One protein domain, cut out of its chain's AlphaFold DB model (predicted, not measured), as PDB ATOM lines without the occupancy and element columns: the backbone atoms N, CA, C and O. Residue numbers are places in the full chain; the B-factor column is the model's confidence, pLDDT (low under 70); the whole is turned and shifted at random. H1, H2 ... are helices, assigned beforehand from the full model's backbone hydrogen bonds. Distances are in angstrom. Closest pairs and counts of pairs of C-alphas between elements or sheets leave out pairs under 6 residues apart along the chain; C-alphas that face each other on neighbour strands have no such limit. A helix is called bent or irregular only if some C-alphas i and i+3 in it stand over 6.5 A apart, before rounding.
ATOM      1  N   ASP A   6     234.706 246.265 240.652       95.44
ATOM      2  CA  ASP A   6     234.964 246.214 239.212       95.44
ATOM      3  C   ASP A   6     235.978 245.121 238.881       95.44
ATOM      4  O   ASP A   6     235.788 244.337 237.948       95.44
ATOM      5  N   THR A   7     237.030 245.010 239.695       96.94
ATOM      6  CA  THR A   7     238.008 243.922 239.577       96.94
ATOM      7  C   THR A   7     237.334 242.556 239.722       96.94
ATOM      8  O   THR A   7     237.621 241.639 238.950       96.94
ATOM      9  N   ALA A   8     236.401 242.408 240.668       97.75
ATOM     10  CA  ALA A   8     235.648 241.169 240.847       97.75
ATOM     11  C   ALA A   8     234.757 240.847 239.632       97.75
ATOM     12  O   ALA A   8     234.740 239.697 239.183       97.75
ATOM     13  N   VAL A   9     234.073 241.846 239.056       98.38
ATOM     14  CA  VAL A   9     233.293 241.693 237.813       98.38
ATOM     15  C   VAL A   9     234.190 241.225 236.668       98.38
ATOM     16  O   VAL A   9     233.879 240.227 236.019       98.38
ATOM     17  N   ILE A  10     235.326 241.892 236.452       98.44
ATOM     18  CA  ILE A  10     236.273 241.575 235.373       98.44
ATOM     19  C   ILE A  10     236.802 240.147 235.512       98.44
ATOM     20  O   ILE A  10     236.785 239.393 234.542       98.44
ATOM     21  N   VAL A  11     237.224 239.740 236.713       98.38
ATOM     22  CA  VAL A  11     237.716 238.374 236.958       98.38
ATOM     23  C   VAL A  11     236.625 237.337 236.685       98.38
ATOM     24  O   VAL A  11     236.897 236.322 236.040       98.38
ATOM     25  N   CYS A  12     235.386 237.595 237.116       98.56
ATOM     26  CA  CYS A  12     234.273 236.686 236.853       98.56
ATOM     27  C   CYS A  12     233.965 236.582 235.355       98.56
ATOM     28  O   CYS A  12     233.792 235.474 234.852       98.56
ATOM     29  N   LEU A  13     233.947 237.704 234.626       98.62
ATOM     30  CA  LEU A  13     233.726 237.725 233.177       98.62
ATOM     31  C   LEU A  13     234.872 237.063 232.401       98.62
ATOM     32  O   LEU A  13     234.614 236.343 231.439       98.62
ATOM     33  N   ALA A  14     236.122 237.254 232.828       98.69
ATOM     34  CA  ALA A  14     237.288 236.607 232.230       98.69
ATOM     35  C   ALA A  14     237.203 235.081 232.366       98.69
ATOM     36  O   ALA A  14     237.338 234.350 231.383       98.69
ATOM     37  N   ALA A  15     236.932 234.600 233.583       98.56
ATOM     38  CA  ALA A  15     236.785 233.177 233.858       98.56
ATOM     39  C   ALA A  15     235.563 232.587 233.136       98.56
ATOM     40  O   ALA A  15     235.659 231.511 232.547       98.56
ATOM     41  N   LEU A  16     234.437 233.310 233.114       98.38
ATOM     42  CA  LEU A  16     233.242 232.918 232.369       98.38
ATOM     43  C   LEU A  16     233.535 232.796 230.869       98.38
ATOM     44  O   LEU A  16     233.157 231.798 230.267       98.38
ATOM     45  N   GLY A  17     234.245 233.759 230.277       98.00
ATOM     46  CA  GLY A  17     234.646 233.711 228.870       98.00
ATOM     47  C   GLY A  17     235.535 232.507 228.551       98.00
ATOM     48  O   GLY A  17     235.318 231.828 227.548       98.00
ATOM     49  N   ALA A  18     236.488 232.185 229.432       98.38
ATOM     50  CA  ALA A  18     237.328 230.999 229.284       98.38
ATOM     51  C   ALA A  18     236.509 229.699 229.352       98.38
ATOM     52  O   ALA A  18     236.674 228.823 228.502       98.38
ATOM     53  N   PHE A  19     235.594 229.578 230.317       98.38
ATOM     54  CA  PHE A  19     234.735 228.401 230.427       98.38
ATOM     55  C   PHE A  19     233.747 228.281 229.266       98.38
ATOM     56  O   PHE A  19     233.596 227.186 228.735       98.38
ATOM     57  N   ALA A  20     233.158 229.387 228.809       97.25
ATOM     58  CA  ALA A  20     232.293 229.406 227.633       97.25
ATOM     59  C   ALA A  20     233.041 228.969 226.362       97.25
ATOM     60  O   ALA A  20     232.479 228.269 225.526       97.25
ATOM     61  N   PHE A  21     234.324 229.325 226.223       98.06
ATOM     62  CA  PHE A  21     235.156 228.833 225.124       98.06
ATOM     63  C   PHE A  21     235.415 227.324 225.222       98.06
ATOM     64  O   PHE A  21     235.288 226.607 224.227       98.06
ATOM     65  N   VAL A  22     235.772 226.827 226.410       98.44
ATOM     66  CA  VAL A  22     235.973 225.386 226.630       98.44
ATOM     67  C   VAL A  22     234.694 224.616 226.313       98.44
ATOM     68  O   VAL A  22     234.752 223.612 225.608       98.44
ATOM     69  N   ASP A  23     233.555 225.106 226.787       97.62
ATOM     70  CA  ASP A  23     232.250 224.490 226.586       97.62
ATOM     71  C   ASP A  23     231.833 224.532 225.106       97.62
ATOM     72  O   ASP A  23     231.862 223.519 224.401       97.62
ATOM     73  N   GLY A  24     231.572 225.728 224.578       96.75
ATOM     74  CA  GLY A  24     231.026 225.891 223.235       96.75
ATOM     75  C   GLY A  24     231.979 225.448 222.131       96.75
ATOM     76  O   GLY A  24     231.568 224.790 221.179       96.75
ATOM     77  N   VAL A  25     233.283 225.712 222.245       97.25
ATOM     78  CA  VAL A  25     234.226 225.369 221.170       97.25
ATOM     79  C   VAL A  25     234.832 223.986 221.380       97.25
ATOM     80  O   VAL A  25     234.712 223.117 220.511       97.25
ATOM     81  N   LEU A  26     235.507 223.755 222.507       97.94
ATOM     82  CA  LEU A  26     236.289 222.526 222.675       97.94
ATOM     83  C   LEU A  26     235.395 221.306 222.920       97.94
ATOM     84  O   LEU A  26     235.623 220.249 222.326       97.94
ATOM     85  N   VAL A  27     234.370 221.433 223.759       96.88
ATOM     86  CA  VAL A  27     233.456 220.327 224.052       96.88
ATOM     87  C   VAL A  27     232.443 220.168 222.921       96.88
ATOM     88  O   VAL A  27     232.465 219.139 222.238       96.88
ATOM     89  N   HIS A  28     231.611 221.176 222.656       96.88
ATOM     90  CA  HIS A  28     230.480 221.036 221.734       96.88
ATOM     91  C   HIS A  28     230.937 220.882 220.270       96.88
ATOM     92  O   HIS A  28     230.491 219.975 219.554       96.88
ATOM     93  N   LEU A  29     231.856 221.721 219.787       96.81
ATOM     94  CA  LEU A  29     232.247 221.692 218.371       96.81
ATOM     95  C   LEU A  29     233.373 220.701 218.058       96.81
ATOM     96  O   LEU A  29     233.290 220.007 217.040       96.81
ATOM     97  N   VAL A  30     234.410 220.605 218.896       96.75
ATOM     98  CA  VAL A  30     235.581 219.753 218.609       96.75
ATOM     99  C   VAL A  30     235.377 218.309 219.070       96.75
ATOM    100  O   VAL A  30     235.567 217.384 218.268       96.75
ATOM    101  N   ARG A  31     235.010 218.101 220.340       95.75
ATOM    102  CA  ARG A  31     234.940 216.763 220.947       95.75
ATOM    103  C   ARG A  31     233.652 216.028 220.586       95.75
ATOM    104  O   ARG A  31     233.715 214.957 219.986       95.75
ATOM    105  N   GLU A  32     232.499 216.612 220.904       95.19
ATOM    106  CA  GLU A  32     231.190 215.999 220.645       95.19
ATOM    107  C   GLU A  32     230.759 216.151 219.182       95.19
ATOM    108  O   GLU A  32     230.090 215.277 218.621       95.19
ATOM    109  N   ARG A  33     231.236 217.218 218.523       95.19
ATOM    110  CA  ARG A  33     230.948 217.539 217.118       95.19
ATOM    111  C   ARG A  33     229.448 217.602 216.862       95.19
ATOM    112  O   ARG A  33     228.964 216.996 215.905       95.19
ATOM    113  N   LEU A  34     228.721 218.344 217.698       95.50
ATOM    114  CA  LEU A  34     227.255 218.336 217.682       95.50
ATOM    115  C   LEU A  34     226.676 218.667 216.299       95.50
ATOM    116  O   LEU A  34     225.751 218.023 215.824       95.50
ATOM    117  N   HIS A  35     227.310 219.597 215.583       94.56
ATOM    118  CA  HIS A  35     226.956 219.966 214.209       94.56
ATOM    119  C   HIS A  35     226.971 218.818 213.186       94.56
ATOM    120  O   HIS A  35     226.445 218.976 212.088       94.56
ATOM    121  N   ARG A  36     227.591 217.675 213.497       94.38
ATOM    122  CA  ARG A  36     227.702 216.524 212.585       94.38
ATOM    123  C   ARG A  36     226.748 215.388 212.921       94.38
ATOM    124  O   ARG A  36     226.709 214.420 212.165       94.38
ATOM    125  N   ARG A  37     226.034 215.466 214.043       92.44
ATOM    126  CA  ARG A  37     225.230 214.359 214.563       92.44
ATOM    127  C   ARG A  37     223.754 214.754 214.586       92.44
ATOM    128  O   ARG A  37     223.403 215.753 215.211       92.44
ATOM    129  N   PRO A  38     222.872 214.010 213.901       92.75
ATOM    130  CA  PRO A  38     221.452 214.338 213.883       92.75
ATOM    131  C   PRO A  38     220.811 214.253 215.279       92.75
ATOM    132  O   PRO A  38     219.919 215.043 215.580       92.75
ATOM    133  N   GLU A  39     221.296 213.364 216.150       94.62
ATOM    134  CA  GLU A  39     220.772 213.147 217.506       94.62
ATOM    135  C   GLU A  39     221.012 214.340 218.447       94.62
ATOM    136  O   GLU A  39     220.239 214.550 219.379       94.62
ATOM    137  N   THR A  40     222.044 215.152 218.190       95.88
ATOM    138  CA  THR A  40     222.399 216.331 219.002       95.88
ATOM    139  C   THR A  40     222.008 217.651 218.344       95.88
ATOM    140  O   THR A  40     222.384 218.725 218.811       95.88
ATOM    141  N   ARG A  41     221.213 217.621 217.268       94.94
ATOM    142  CA  ARG A  41     220.822 218.845 216.557       94.94
ATOM    143  C   ARG A  41     220.068 219.828 217.451       94.94
ATOM    144  O   ARG A  41     220.328 221.024 217.378       94.94
ATOM    145  N   LEU A  42     219.140 219.337 218.277       96.88
ATOM    146  CA  LEU A  42     218.371 220.191 219.190       96.88
ATOM    147  C   LEU A  42     219.280 220.856 220.231       96.88
ATOM    148  O   LEU A  42     219.177 222.055 220.457       96.88
ATOM    149  N   GLU A  43     220.195 220.080 220.801       97.25
ATOM    150  CA  GLU A  43     221.224 220.551 221.729       97.25
ATOM    151  C   GLU A  43     222.094 221.632 221.096       97.25
ATOM    152  O   GLU A  43     222.211 222.727 221.635       97.25
ATOM    153  N   HIS A  44     222.592 221.403 219.881       97.75
ATOM    154  CA  HIS A  44     223.376 222.422 219.203       97.75
ATOM    155  C   HIS A  44     222.563 223.698 218.926       97.75
ATOM    156  O   HIS A  44     223.098 224.796 219.046       97.75
ATOM    157  N   VAL A  45     221.274 223.590 218.582       98.19
ATOM    158  CA  VAL A  45     220.400 224.763 218.390       98.19
ATOM    159  C   VAL A  45     220.239 225.553 219.688       98.19
ATOM    160  O   VAL A  45     220.395 226.773 219.672       98.19
ATOM    161  N   ILE A  46     219.963 224.879 220.806       98.25
ATOM    162  CA  ILE A  46     219.794 225.524 222.116       98.25
ATOM    163  C   ILE A  46     221.093 226.218 222.537       98.25
ATOM    164  O   ILE A  46     221.076 227.408 222.856       98.25
ATOM    165  N   HIS A  47     222.225 225.522 222.434       97.75
ATOM    166  CA  HIS A  47     223.532 226.086 222.748       97.75
ATOM    167  C   HIS A  47     223.905 227.258 221.826       97.75
ATOM    168  O   HIS A  47     224.434 228.273 222.276       97.75
ATOM    169  N   THR A  48     223.569 227.179 220.536       98.25
ATOM    170  CA  THR A  48     223.752 228.305 219.604       98.25
ATOM    171  C   THR A  48     222.930 229.518 220.036       98.25
ATOM    172  O   THR A  48     223.409 230.645 219.941       98.25
ATOM    173  N   GLY A  49     221.717 229.299 220.554       98.25
ATOM    174  CA  GLY A  49     220.913 230.350 221.173       98.25
ATOM    175  C   GLY A  49     221.657 231.048 222.313       98.25
ATOM    176  O   GLY A  49     221.700 232.277 222.338       98.25
ATOM    177  N   ARG A  50     222.310 230.288 223.204       97.81
ATOM    178  CA  ARG A  50     223.135 230.843 224.297       97.81
ATOM    179  C   ARG A  50     224.292 231.672 223.747       97.81
ATOM    180  O   ARG A  50     224.444 232.838 224.108       97.81
ATOM    181  N   ALA A  51     225.048 231.106 222.806       98.00
ATOM    182  CA  ALA A  51     226.162 231.795 222.161       98.00
ATOM    183  C   ALA A  51     225.721 233.111 221.491       98.00
ATOM    184  O   ALA A  51     226.426 234.111 221.587       98.00
ATOM    185  N   ALA A  52     224.540 233.144 220.866       98.38
ATOM    186  CA  ALA A  52     223.994 234.337 220.217       98.38
ATOM    187  C   ALA A  52     223.479 235.403 221.200       98.38
ATOM    188  O   ALA A  52     223.581 236.597 220.916       98.38
ATOM    189  N   VAL A  53     222.935 234.996 222.350       98.38
ATOM    190  CA  VAL A  53     222.399 235.910 223.377       98.38
ATOM    191  C   VAL A  53     223.508 236.506 224.258       98.38
ATOM    192  O   VAL A  53     223.342 237.596 224.806       98.38
ATOM    193  N   PHE A  54     224.671 235.862 224.363       98.31
ATOM    194  CA  PHE A  54     225.741 236.332 225.246       98.31
ATOM    195  C   PHE A  54     226.374 237.691 224.849       98.31
ATOM    196  O   PHE A  54     226.474 238.560 225.720       98.31
ATOM    197  N   PRO A  55     226.740 237.972 223.577       98.62
ATOM    198  CA  PRO A  55     227.251 239.291 223.185       98.62
ATOM    199  C   PRO A  55     226.313 240.471 223.523       98.62
ATOM    200  O   PRO A  55     226.790 241.463 224.082       98.62
ATOM    201  N   PRO A  56     224.988 240.419 223.255       98.62
ATOM    202  CA  PRO A  56     224.104 241.497 223.681       98.62
ATOM    203  C   PRO A  56     223.937 241.571 225.206       98.62
ATOM    204  O   PRO A  56     223.771 242.676 225.713       98.62
ATOM    205  N   ILE A  57     224.059 240.476 225.970       98.75
ATOM    206  CA  ILE A  57     224.133 240.566 227.444       98.75
ATOM    207  C   ILE A  57     225.338 241.412 227.873       98.75
ATOM    208  O   ILE A  57     225.181 242.313 228.702       98.75
ATOM    209  N   LEU A  58     226.519 241.170 227.293       98.75
ATOM    210  CA  LEU A  58     227.721 241.955 227.593       98.75
ATOM    211  C   LEU A  58     227.490 243.453 227.347       98.75
ATOM    212  O   LEU A  58     227.772 244.273 228.217       98.75
ATOM    213  N   LEU A  59     226.906 243.817 226.205       98.62
ATOM    214  CA  LEU A  59     226.663 245.219 225.856       98.62
ATOM    215  C   LEU A  59     225.559 245.885 226.685       98.62
ATOM    216  O   LEU A  59     225.696 247.034 227.109       98.62
ATOM    217  N   LEU A  60     224.428 245.207 226.857       98.69
ATOM    218  CA  LEU A  60     223.228 245.825 227.412       98.69
ATOM    219  C   LEU A  60     223.241 245.825 228.938       98.69
ATOM    220  O   LEU A  60     222.856 246.830 229.532       98.69
ATOM    221  N   PHE A  61     223.697 244.727 229.550       98.69
ATOM    222  CA  PHE A  61     223.797 244.595 231.000       98.69
ATOM    223  C   PHE A  61     225.162 245.068 231.510       98.69
ATOM    224  O   PHE A  61     225.227 246.083 232.197       98.69
ATOM    225  N   PHE A  62     226.251 244.387 231.138       98.50
ATOM    226  CA  PHE A  62     227.569 244.624 231.749       98.50
ATOM    227  C   PHE A  62     228.213 245.956 231.340       98.50
ATOM    228  O   PHE A  62     228.844 246.598 232.170       98.50
ATOM    229  N   ALA A  63     228.016 246.420 230.102       98.38
ATOM    230  CA  ALA A  63     228.418 247.766 229.678       98.38
ATOM    231  C   ALA A  63     227.323 248.829 229.897       98.38
ATOM    232  O   ALA A  63     227.502 249.988 229.531       98.38
ATOM    233  N   GLY A  64     226.182 248.451 230.486       97.81
ATOM    234  CA  GLY A  64     225.153 249.384 230.945       97.81
ATOM    235  C   GLY A  64     224.391 250.141 229.854       97.81
ATOM    236  O   GLY A  64     223.751 251.143 230.163       97.81
ATOM    237  N   ARG A  65     224.420 249.699 228.586       97.75
ATOM    238  CA  ARG A  65     223.749 250.422 227.483       97.75
ATOM    239  C   ARG A  65     222.221 250.387 227.565       97.75
ATOM    240  O   ARG A  65     221.569 251.337 227.146       97.75
ATOM    241  N   ALA A  66     221.649 249.294 228.075       98.06
ATOM    242  CA  ALA A  66     220.214 249.167 228.341       98.06
ATOM    243  C   ALA A  66     219.969 248.087 229.418       98.06
ATOM    244  O   ALA A  66     219.526 246.980 229.091       98.06
ATOM    245  N   PRO A  67     220.244 248.379 230.704       95.81
ATOM    246  CA  PRO A  67     220.328 247.361 231.756       95.81
ATOM    247  C   PRO A  67     219.052 246.529 231.920       95.81
ATOM    248  O   PRO A  67     219.131 245.320 232.105       95.81
ATOM    249  N   ALA A  68     217.872 247.145 231.778       96.62
ATOM    250  CA  ALA A  68     216.590 246.445 231.876       96.62
ATOM    251  C   ALA A  68     216.400 245.391 230.768       96.62
ATOM    252  O   ALA A  68     215.959 244.275 231.040       96.62
ATOM    253  N   LEU A  69     216.785 245.714 229.526       98.25
ATOM    254  CA  LEU A  69     216.782 244.745 228.426       98.25
ATOM    255  C   LEU A  69     217.861 243.675 228.639       98.25
ATOM    256  O   LEU A  69     217.624 242.500 228.379       98.25
ATOM    257  N   GLY A  70     219.016 244.068 229.181       98.38
ATOM    258  CA  GLY A  70     220.065 243.145 229.604       98.38
ATOM    259  C   GLY A  70     219.574 242.107 230.621       98.38
ATOM    260  O   GLY A  70     219.828 240.919 230.449       98.38
ATOM    261  N   VAL A  71     218.794 242.522 231.625       98.06
ATOM    262  CA  VAL A  71     218.163 241.612 232.600       98.06
ATOM    263  C   VAL A  71     217.190 240.646 231.922       98.06
ATOM    264  O   VAL A  71     217.206 239.456 232.230       98.06
ATOM    265  N   ALA A  72     216.383 241.110 230.966       98.31
ATOM    266  CA  ALA A  72     215.504 240.219 230.209       98.31
ATOM    267  C   ALA A  72     216.302 239.149 229.436       98.31
ATOM    268  O   ALA A  72     215.927 237.977 229.442       98.31
ATOM    269  N   LEU A  73     217.435 239.522 228.832       98.62
ATOM    270  CA  LEU A  73     218.312 238.565 228.153       98.62
ATOM    271  C   LEU A  73     218.999 237.591 229.117       98.62
ATOM    272  O   LEU A  73     219.145 236.425 228.766       98.62
ATOM    273  N   LEU A  74     219.359 238.015 230.333       98.44
ATOM    274  CA  LEU A  74     219.874 237.111 231.370       98.44
ATOM    275  C   LEU A  74     218.857 236.017 231.734       98.44
ATOM    276  O   LEU A  74     219.240 234.866 231.942       98.44
ATOM    277  N   VAL A  75     217.562 236.349 231.770       98.25
ATOM    278  CA  VAL A  75     216.494 235.359 231.986       98.25
ATOM    279  C   VAL A  75     216.409 234.384 230.810       98.25
ATOM    280  O   VAL A  75     216.312 233.177 231.026       98.25
ATOM    281  N   VAL A  76     216.489 234.884 229.572       98.56
ATOM    282  CA  VAL A  76     216.507 234.035 228.368       98.56
ATOM    283  C   VAL A  76     217.704 233.082 228.386       98.56
ATOM    284  O   VAL A  76     217.523 231.881 228.197       98.56
ATOM    285  N   ASP A  77     218.906 233.584 228.672       98.31
ATOM    286  CA  ASP A  77     220.120 232.771 228.800       98.31
ATOM    287  C   ASP A  77     219.979 231.698 229.889       98.31
ATOM    288  O   ASP A  77     220.320 230.538 229.666       98.31
ATOM    289  N   GLN A  78     219.378 232.035 231.036       97.88
ATOM    290  CA  GLN A  78     219.141 231.068 232.106       97.88
ATOM    291  C   GLN A  78     218.189 229.935 231.692       97.88
ATOM    292  O   GLN A  78     218.405 228.783 232.080       97.88
ATOM    293  N   VAL A  79     217.145 230.235 230.915       98.44
ATOM    294  CA  VAL A  79     216.231 229.215 230.374       98.44
ATOM    295  C   VAL A  79     216.955 228.324 229.368       98.44
ATOM    296  O   VAL A  79     216.806 227.103 229.418       98.44
ATOM    297  N   LEU A  80     217.761 228.918 228.485       98.31
ATOM    298  CA  LEU A  80     218.536 228.174 227.497       98.31
ATOM    299  C   LEU A  80     219.577 227.260 228.158       98.31
ATOM    300  O   LEU A  80     219.679 226.109 227.758       98.31
ATOM    301  N   GLU A  81     220.289 227.719 229.193       96.94
ATOM    302  CA  GLU A  81     221.221 226.901 229.991       96.94
ATOM    303  C   GLU A  81     220.537 225.666 230.584       96.94
ATOM    304  O   GLU A  81     221.044 224.551 230.480       96.94
ATOM    305  N   ILE A  82     219.369 225.855 231.209       96.94
ATOM    306  CA  ILE A  82     218.617 224.748 231.810       96.94
ATOM    307  C   ILE A  82     218.193 223.756 230.724       96.94
ATOM    308  O   ILE A  82     218.301 222.547 230.924       96.94
ATOM    309  N   ALA A  83     217.722 224.258 229.580       97.94
ATOM    310  CA  ALA A  83     217.306 223.422 228.462       97.94
ATOM    311  C   ALA A  83     218.478 222.632 227.853       97.94
ATOM    312  O   ALA A  83     218.292 221.456 227.547       97.94
ATOM    313  N   ASP A  84     219.656 223.251 227.723       96.00
ATOM    314  CA  ASP A  84     220.903 222.635 227.240       96.00
ATOM    315  C   ASP A  84     221.243 221.424 228.127       96.00
ATOM    316  O   ASP A  84     221.125 220.267 227.713       96.00
ATOM    317  N   MET A  85     221.460 221.680 229.419       94.75
ATOM    318  CA  MET A  85     221.805 220.669 230.423       94.75
ATOM    319  C   MET A  85     220.768 219.544 230.555       94.75
ATOM    320  O   MET A  85     221.117 218.391 230.827       94.75
ATOM    321  N   ALA A  86     219.480 219.856 230.382       96.06
ATOM    322  CA  ALA A  86     218.405 218.877 230.514       96.06
ATOM    323  C   ALA A  86     218.424 217.812 229.407       96.06
ATOM    324  O   ALA A  86     217.998 216.678 229.648       96.06
ATOM    325  N   ILE A  87     218.898 218.152 228.205       96.19
ATOM    326  CA  ILE A  87     218.864 217.229 227.063       96.19
ATOM    327  C   ILE A  87     220.208 216.561 226.779       96.19
ATOM    328  O   ILE A  87     220.199 215.431 226.286       96.19
ATOM    329  N   GLU A  88     221.327 217.189 227.158       94.00
ATOM    330  CA  GLU A  88     222.694 216.743 226.845       94.00
ATOM    331  C   GLU A  88     222.959 215.272 227.168       94.00
ATOM    332  O   GLU A  88     223.488 214.521 226.348       94.00
ATOM    333  N   ARG A  89     222.549 214.806 228.355       92.44
ATOM    334  CA  ARG A  89     222.766 213.404 228.751       92.44
ATOM    335  C   ARG A  89     222.135 212.425 227.758       92.44
ATOM    336  O   ARG A  89     222.704 211.363 227.513       92.44
ATOM    337  N   ARG A  90     220.951 212.749 227.230       94.75
ATOM    338  CA  ARG A  90     220.201 211.877 226.319       94.75
ATOM    339  C   ARG A  90     220.705 212.011 224.886       94.75
ATOM    340  O   ARG A  90     220.886 210.995 224.221       94.75
ATOM    341  N   SER A  91     220.912 213.232 224.409       94.12
ATOM    342  CA  SER A  91     221.393 213.500 223.048       94.12
ATOM    343  C   SER A  91     222.814 212.972 222.827       94.12
ATOM    344  O   SER A  91     223.122 212.476 221.743       94.12
ATOM    345  N   ARG A  92     223.653 212.970 223.873       94.75
ATOM    346  CA  ARG A  92     225.031 212.451 223.854       94.75
ATOM    347  C   ARG A  92     225.156 210.978 224.266       94.75
ATOM    348  O   ARG A  92     226.243 210.515 224.603       94.75
ATOM    349  N   ALA A  93     224.076 210.189 224.228       94.00
ATOM    350  CA  ALA A  93     224.128 208.768 224.610       94.00
ATOM    351  C   ALA A  93     225.180 207.956 223.820       94.00
ATOM    352  O   ALA A  93     225.751 207.006 224.351       94.00
ATOM    353  N   TYR A  94     225.502 208.368 222.587       91.81
ATOM    354  CA  TYR A  94     226.539 207.743 221.756       91.81
ATOM    355  C   TYR A  94     227.964 207.850 222.337       91.81
ATOM    356  O   TYR A  94     228.832 207.081 221.932       91.81
ATOM    357  N   SER A  95     228.237 208.822 223.218       91.25
ATOM    358  CA  SER A  95     229.550 209.059 223.848       91.25
ATOM    359  C   SER A  95     229.551 208.746 225.346       91.25
ATOM    360  O   SER A  95     230.512 209.063 226.046       91.25
ATOM    361  N   GLY A  96     228.501 208.078 225.840       91.56
ATOM    362  CA  GLY A  96     228.324 207.771 227.261       91.56
ATOM    363  C   GLY A  96     227.541 208.834 228.040       91.56
ATOM    364  O   GLY A  96     227.454 208.741 229.264       91.56
ATOM    365  N   GLY A  97     226.936 209.808 227.352       92.31
ATOM    366  CA  GLY A  97     226.164 210.893 227.956       92.31
ATOM    367  C   GLY A  97     227.040 212.031 228.488       92.31
ATOM    368  O   GLY A  97     228.189 212.197 228.085       92.31
ATOM    369  N   LEU A  98     226.482 212.828 229.402       91.75
ATOM    370  CA  LEU A  98     227.148 214.004 229.963       91.75
ATOM    371  C   LEU A  98     228.183 213.607 231.028       91.75
ATOM    372  O   LEU A  98     227.847 212.929 232.005       91.75
ATOM    373  N   ARG A  99     229.447 214.017 230.852       92.94
ATOM    374  CA  ARG A  99     230.551 213.636 231.749       92.94
ATOM    375  C   ARG A  99     230.560 214.518 233.000       92.94
ATOM    376  O   ARG A  99     230.207 215.692 232.951       92.94
ATOM    377  N   THR A 100     231.066 213.998 234.120       94.38
ATOM    378  CA  THR A 100     231.186 214.757 235.385       94.38
ATOM    379  C   THR A 100     231.955 216.071 235.225       94.38
ATOM    380  O   THR A 100     231.585 217.076 235.818       94.38
ATOM    381  N   SER A 101     233.001 216.092 234.394       94.44
ATOM    382  CA  SER A 101     233.766 217.310 234.107       94.44
ATOM    383  C   SER A 101     232.922 218.411 233.466       94.44
ATOM    384  O   SER A 101     233.166 219.580 233.725       94.44
ATOM    385  N   GLU A 102     231.941 218.046 232.639       94.44
ATOM    386  CA  GLU A 102     231.028 219.010 232.017       94.44
ATOM    387  C   GLU A 102     230.020 219.523 233.043       94.44
ATOM    388  O   GLU A 102     229.842 220.727 233.156       94.44
ATOM    389  N   TYR A 103     229.479 218.665 233.914       94.19
ATOM    390  CA  TYR A 103     228.671 219.141 235.045       94.19
ATOM    391  C   TYR A 103     229.415 220.176 235.907       94.19
ATOM    392  O   TYR A 103     228.838 221.193 236.290       94.19
ATOM    393  N   LEU A 104     230.703 219.942 236.187       97.19
ATOM    394  CA  LEU A 104     231.540 220.899 236.915       97.19
ATOM    395  C   LEU A 104     231.778 222.185 236.114       97.19
ATOM    396  O   LEU A 104     231.762 223.268 236.698       97.19
ATOM    397  N   LEU A 105     231.970 222.079 234.797       97.00
ATOM    398  CA  LEU A 105     232.133 223.212 233.888       97.00
ATOM    399  C   LEU A 105     230.892 224.117 233.903       97.00
ATOM    400  O   LEU A 105     231.017 225.300 234.212       97.00
ATOM    401  N   HIS A 106     229.704 223.553 233.671       95.94
ATOM    402  CA  HIS A 106     228.437 224.291 233.704       95.94
ATOM    403  C   HIS A 106     228.164 224.891 235.081       95.94
ATOM    404  O   HIS A 106     227.856 226.076 235.189       95.94
ATOM    405  N   GLY A 107     228.336 224.112 236.155       97.00
ATOM    406  CA  GLY A 107     228.150 224.607 237.521       97.00
ATOM    407  C   GLY A 107     229.081 225.779 237.855       97.00
ATOM    408  O   GLY A 107     228.650 226.767 238.454       97.00
ATOM    409  N   SER A 108     230.338 225.710 237.409       98.12
ATOM    410  CA  SER A 108     231.320 226.788 237.588       98.12
ATOM    411  C   SER A 108     230.958 228.021 236.760       98.12
ATOM    412  O   SER A 108     230.962 229.131 237.291       98.12
ATOM    413  N   ALA A 109     230.583 227.843 235.490       97.56
ATOM    414  CA  ALA A 109     230.167 228.933 234.611       97.56
ATOM    415  C   ALA A 109     228.899 229.639 235.127       97.56
ATOM    416  O   ALA A 109     228.860 230.868 235.186       97.56
ATOM    417  N   LEU A 110     227.894 228.882 235.579       97.31
ATOM    418  CA  LEU A 110     226.680 229.412 236.207       97.31
ATOM    419  C   LEU A 110     227.010 230.222 237.468       97.31
ATOM    420  O   LEU A 110     226.496 231.326 237.646       97.31
ATOM    421  N   THR A 111     227.904 229.704 238.314       98.25
ATOM    422  CA  THR A 111     228.335 230.392 239.540       98.25
ATOM    423  C   THR A 111     229.061 231.700 239.221       98.25
ATOM    424  O   THR A 111     228.751 232.734 239.810       98.25
ATOM    425  N   LEU A 112     229.986 231.687 238.258       98.56
ATOM    426  CA  LEU A 112     230.726 232.877 237.826       98.56
ATOM    427  C   LEU A 112     229.818 233.934 237.198       98.56
ATOM    428  O   LEU A 112     229.969 235.119 237.488       98.56
ATOM    429  N   ARG A 113     228.853 233.516 236.374       98.44
ATOM    430  CA  ARG A 113     227.832 234.405 235.808       98.44
ATOM    431  C   ARG A 113     226.998 235.052 236.911       98.44
ATOM    432  O   ARG A 113     226.855 236.271 236.919       98.44
ATOM    433  N   GLY A 114     226.512 234.265 237.874       98.31
ATOM    434  CA  GLY A 114     225.784 234.777 239.036       98.31
ATOM    435  C   GLY A 114     226.603 235.778 239.857       98.31
ATOM    436  O   GLY A 114     226.101 236.848 240.196       98.31
ATOM    437  N   ALA A 115     227.879 235.477 240.110       98.50
ATOM    438  CA  ALA A 115     228.794 236.375 240.811       98.50
ATOM    439  C   ALA A 115     229.033 237.681 240.035       98.50
ATOM    440  O   ALA A 115     228.910 238.760 240.612       98.50
ATOM    441  N   ALA A 116     229.294 237.607 238.724       98.56
ATOM    442  CA  ALA A 116     229.469 238.786 237.874       98.56
ATOM    443  C   ALA A 116     228.233 239.698 237.908       98.56
ATOM    444  O   ALA A 116     228.369 240.915 238.029       98.56
ATOM    445  N   ILE A 117     227.029 239.117 237.840       98.56
ATOM    446  CA  ILE A 117     225.760 239.853 237.929       98.56
ATOM    447  C   ILE A 117     225.624 240.521 239.297       98.56
ATOM    448  O   ILE A 117     225.357 241.719 239.364       98.56
ATOM    449  N   ALA A 118     225.837 239.774 240.384       98.25
ATOM    450  CA  ALA A 118     225.709 240.290 241.742       98.25
ATOM    451  C   ALA A 118     226.681 241.449 242.011       98.25
ATOM    452  O   ALA A 118     226.265 242.486 242.526       98.25
ATOM    453  N   PHE A 119     227.949 241.313 241.610       98.12
ATOM    454  CA  PHE A 119     228.935 242.383 241.757       98.12
ATOM    455  C   PHE A 119     228.618 243.593 240.877       98.12
ATOM    456  O   PHE A 119     228.751 244.716 241.352       98.12
ATOM    457  N   SER A 120     228.123 243.389 239.651       97.88
ATOM    458  CA  SER A 120     227.710 244.498 238.775       97.88
ATOM    459  C   SER A 120     226.550 245.290 239.383       97.88
ATOM    460  O   SER A 120     226.582 246.515 239.409       97.88
ATOM    461  N   LEU A 121     225.546 244.603 239.941       97.00
ATOM    462  CA  LEU A 121     224.426 245.256 240.626       97.00
ATOM    463  C   LEU A 121     224.870 245.988 241.898       97.00
ATOM    464  O   LEU A 121     224.363 247.071 242.181       97.00
ATOM    465  N   ALA A 122     225.815 245.418 242.652       97.25
ATOM    466  CA  ALA A 122     226.365 246.044 243.851       97.25
ATOM    467  C   ALA A 122     227.228 247.280 243.532       97.25
ATOM    468  O   ALA A 122     227.205 248.242 244.296       97.25
ATOM    469  N   ALA A 123     227.966 247.263 242.417       95.38
ATOM    470  CA  ALA A 123     228.770 248.392 241.945       95.38
ATOM    471  C   ALA A 123     227.907 249.531 241.370       95.38
ATOM    472  O   ALA A 123     228.281 250.700 241.454       95.38
ATOM    473  N   GLY A 124     226.731 249.206 240.821       94.94
ATOM    474  CA  GLY A 124     225.821 250.171 240.212       94.94
ATOM    475  C   GLY A 124     226.137 250.404 238.735       94.94
ATOM    476  O   GLY A 124     226.067 249.479 237.928       94.94
ATOM    477  N   ALA A 125     226.416 251.652 238.351       95.12
ATOM    478  CA  ALA A 125     226.775 251.967 236.968       95.12
ATOM    479  C   ALA A 125     228.164 251.388 236.630       95.12
ATOM    480  O   ALA A 125     229.077 251.520 237.445       95.12
ATOM    481  N   PRO A 126     228.356 250.781 235.443       96.62
ATOM    482  CA  PRO A 126     229.628 250.160 235.100       96.62
ATOM    483  C   PRO A 126     230.723 251.213 234.943       96.62
ATOM    484  O   PRO A 126     230.532 252.244 234.292       96.62
ATOM    485  N   SER A 127     231.895 250.939 235.509       97.31
ATOM    486  CA  SER A 127     233.058 251.802 235.333       97.31
ATOM    487  C   SER A 127     233.670 251.666 233.940       97.31
ATOM    488  O   SER A 127     233.440 250.699 233.207       97.31
ATOM    489  N   ALA A 128     234.532 252.620 233.582       97.75
ATOM    490  CA  ALA A 128     235.267 252.584 232.319       97.75
ATOM    491  C   ALA A 128     236.135 251.320 232.167       97.75
ATOM    492  O   ALA A 128     236.327 250.844 231.046       97.75
ATOM    493  N   ALA A 129     236.634 250.755 233.273       97.75
ATOM    494  CA  ALA A 129     237.421 249.525 233.257       97.75
ATOM    495  C   ALA A 129     236.561 248.313 232.869       97.75
ATOM    496  O   ALA A 129     236.957 247.537 231.998       97.75
ATOM    497  N   VAL A 130     235.359 248.188 233.448       98.31
ATOM    498  CA  VAL A 130     234.401 247.125 233.100       98.31
ATOM    499  C   VAL A 130     233.964 247.250 231.640       98.31
ATOM    500  O   VAL A 130     233.990 246.259 230.914       98.31
ATOM    501  N   VAL A 131     233.632 248.463 231.182       98.62
ATOM    502  CA  VAL A 131     233.242 248.710 229.781       98.62
ATOM    503  C   VAL A 131     234.374 248.336 228.819       98.62
ATOM    504  O   VAL A 131     234.142 247.600 227.864       98.62
ATOM    505  N   SER A 132     235.608 248.758 229.106       98.62
ATOM    506  CA  SER A 132     236.774 248.417 228.274       98.62
ATOM    507  C   SER A 132     237.013 246.907 228.212       98.62
ATOM    508  O   SER A 132     237.380 246.370 227.170       98.62
ATOM    509  N   PHE A 133     236.786 246.202 229.323       98.62
ATOM    510  CA  PHE A 133     236.913 244.749 229.364       98.62
ATOM    511  C   PHE A 133     235.792 244.037 228.591       98.62
ATOM    512  O   PHE A 133     236.048 243.053 227.897       98.62
ATOM    513  N   VAL A 134     234.559 244.550 228.649       98.62
ATOM    514  CA  VAL A 134     233.458 244.084 227.792       98.62
ATOM    515  C   VAL A 134     233.822 244.244 226.316       98.62
ATOM    516  O   VAL A 134     233.686 243.286 225.555       98.62
ATOM    517  N   ASP A 135     234.330 245.412 225.920       98.50
ATOM    518  CA  ASP A 135     234.738 245.681 224.539       98.50
ATOM    519  C   ASP A 135     235.888 244.759 224.089       98.50
ATOM    520  O   ASP A 135     235.922 244.343 222.931       98.50
ATOM    521  N   LEU A 136     236.782 244.362 225.003       98.44
ATOM    522  CA  LEU A 136     237.826 243.366 224.743       98.44
ATOM    523  C   LEU A 136     237.254 241.959 224.486       98.44
ATOM    524  O   LEU A 136     237.733 241.256 223.596       98.44
ATOM    525  N   LEU A 137     236.243 241.530 225.249       98.25
ATOM    526  CA  LEU A 137     235.616 240.209 225.086       98.25
ATOM    527  C   LEU A 137     234.707 240.127 223.853       98.25
ATOM    528  O   LEU A 137     234.532 239.049 223.270       98.25
ATOM    529  N   LEU A 138     234.110 241.251 223.457       98.25
ATOM    530  CA  LEU A 138     233.036 241.291 222.472       98.25
ATOM    531  C   LEU A 138     233.403 240.631 221.127       98.25
ATOM    532  O   LEU A 138     232.630 239.777 220.688       98.25
ATOM    533  N   PRO A 139     234.564 240.901 220.490       98.38
ATOM    534  CA  PRO A 139     234.914 240.265 219.219       98.38
ATOM    535  C   PRO A 139     234.956 238.738 219.317       98.38
ATOM    536  O   PRO A 139     234.427 238.053 218.444       98.38
ATOM    537  N   GLY A 140     235.529 238.195 220.395       97.56
ATOM    538  CA  GLY A 140     235.618 236.750 220.608       97.56
ATOM    539  C   GLY A 140     234.244 236.102 220.771       97.56
ATOM    540  O   GLY A 140     233.965 235.077 220.148       97.56
ATOM    541  N   THR A 141     233.356 236.726 221.547       97.94
ATOM    542  CA  THR A 141     231.990 236.213 221.755       97.94
ATOM    543  C   THR A 141     231.137 236.290 220.489       97.94
ATOM    544  O   THR A 141     230.427 235.338 220.175       97.94
ATOM    545  N   VAL A 142     231.258 237.369 219.707       98.50
ATOM    546  CA  VAL A 142     230.582 237.509 218.409       98.50
ATOM    547  C   VAL A 142     231.088 236.466 217.413       98.50
ATOM    548  O   VAL A 142     230.282 235.813 216.754       98.50
ATOM    549  N   LEU A 143     232.404 236.257 217.324       98.31
ATOM    550  CA  LEU A 143     232.979 235.225 216.458       98.31
ATOM    551  C   LEU A 143     232.528 233.819 216.868       98.31
ATOM    552  O   LEU A 143     232.176 233.021 216.001       98.31
ATOM    553  N   GLY A 144     232.481 233.529 218.172       97.81
ATOM    554  CA  GLY A 144     231.943 232.273 218.696       97.81
ATOM    555  C   GLY A 144     230.475 232.065 218.314       97.81
ATOM    556  O   GLY A 144     230.115 231.006 217.799       97.81
ATOM    557  N   ALA A 145     229.639 233.094 218.479       98.12
ATOM    558  CA  ALA A 145     228.234 233.058 218.079       98.12
ATOM    559  C   ALA A 145     228.069 232.785 216.577       98.12
ATOM    560  O   ALA A 145     227.318 231.890 216.186       98.12
ATOM    561  N   ILE A 146     228.808 233.511 215.730       98.19
ATOM    562  CA  ILE A 146     228.796 233.317 214.274       98.19
ATOM    563  C   ILE A 146     229.221 231.890 213.921       98.19
ATOM    564  O   ILE A 146     228.562 231.248 213.104       98.19
ATOM    565  N   LEU A 147     230.283 231.374 214.545       97.75
ATOM    566  CA  LEU A 147     230.763 230.014 214.312       97.75
ATOM    567  C   LEU A 147     229.669 228.976 214.593       97.75
ATOM    568  O   LEU A 147     229.418 228.115 213.749       97.75
ATOM    569  N   HIS A 148     228.985 229.076 215.733       97.56
ATOM    570  CA  HIS A 148     227.873 228.182 216.064       97.56
ATOM    571  C   HIS A 148     226.718 228.297 215.062       97.56
ATOM    572  O   HIS A 148     226.258 227.281 214.538       97.56
ATOM    573  N   VAL A 149     226.304 229.521 214.717       96.81
ATOM    574  CA  VAL A 149     225.226 229.768 213.745       96.81
ATOM    575  C   VAL A 149     225.553 229.176 212.375       96.81
ATOM    576  O   VAL A 149     224.718 228.491 211.786       96.81
ATOM    577  N   VAL A 150     226.771 229.384 211.870       96.44
ATOM    578  CA  VAL A 150     227.207 228.825 210.581       96.44
ATOM    579  C   VAL A 150     227.160 227.297 210.609       96.44
ATOM    580  O   VAL A 150     226.709 226.673 209.648       96.44
ATOM    581  N   LEU A 151     227.561 226.682 211.724       95.62
ATOM    582  CA  LEU A 151     227.568 225.230 211.888       95.62
ATOM    583  C   LEU A 151     226.180 224.615 212.142       95.62
ATOM    584  O   LEU A 151     226.067 223.387 212.162       95.62
ATOM    585  N   LEU A 152     225.117 225.416 212.285       91.94
ATOM    586  CA  LEU A 152     223.739 224.912 212.240       91.94
ATOM    587  C   LEU A 152     223.279 224.570 210.819       91.94
ATOM    588  O   LEU A 152     222.345 223.779 210.655       91.94
TER     589      LEU A 152
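AT A GLANCE: This is residues 6 to 152 of the 161 residues of an uncharacterized protein of Kofleriaceae bacterium (UniProt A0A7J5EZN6). Five helices form an elongated up-and-down bundle, ranged round its long axis in the order H3, H2, H5, H1, H4, looser between H3 and H4. The printed part has 147 residues with five named helices, H1 to H5 in chain order, which hold 125 of them; the class is all helix. The whole is compact, radius of gyration of the C-alphas 15.2 A, spans 46 by 29 by 23 A.

IN THESE COORDINATES: Find C-alpha 6 at (234.964, 246.214, 239.212); H1 runs to residue 32, 35.7 A. Next come H2, residues 38 to 62, 35.7 A, and H3, 67 to 91, 35.0 A, both irregular: C-alphas 39 and 42 are 7.6 A apart, 86 and 89 7.2 A. H4 is 100 to 123, 34.4 A. H5, 128 to 151, assigned as one helix by hydrogen bonds, is bent, C-alphas 136 and 139 7.0 A apart; arm H5a is 128 to 136, H5b 139 to 151, with C-alpha 151 at (227.568, 225.230, 211.888).

HOW THE PARTS SIT: H1 and H2, a hairpin, only just touch, with 3 pairs of C-alphas within 8 A, closest Gly 24 and His 47. H1 touches H4, closest C-alphas Val 9 and Ala 116, 4.8 A, opposite ways. Hairpin H2 and H3 touch, closest C-alphas Phe 61 and Gly 70, 4.2 A. H2, with residues 44 to 55 alone, touches H5b. In H4, H5a and H5b every O i to N i+4 pair is within hydrogen-bond range; H1 has 20 of 23, H2 17 of 21, H3 19 of 21.

THE WHOLE: The printed part has no cut and no long link; no printed residue is under 70.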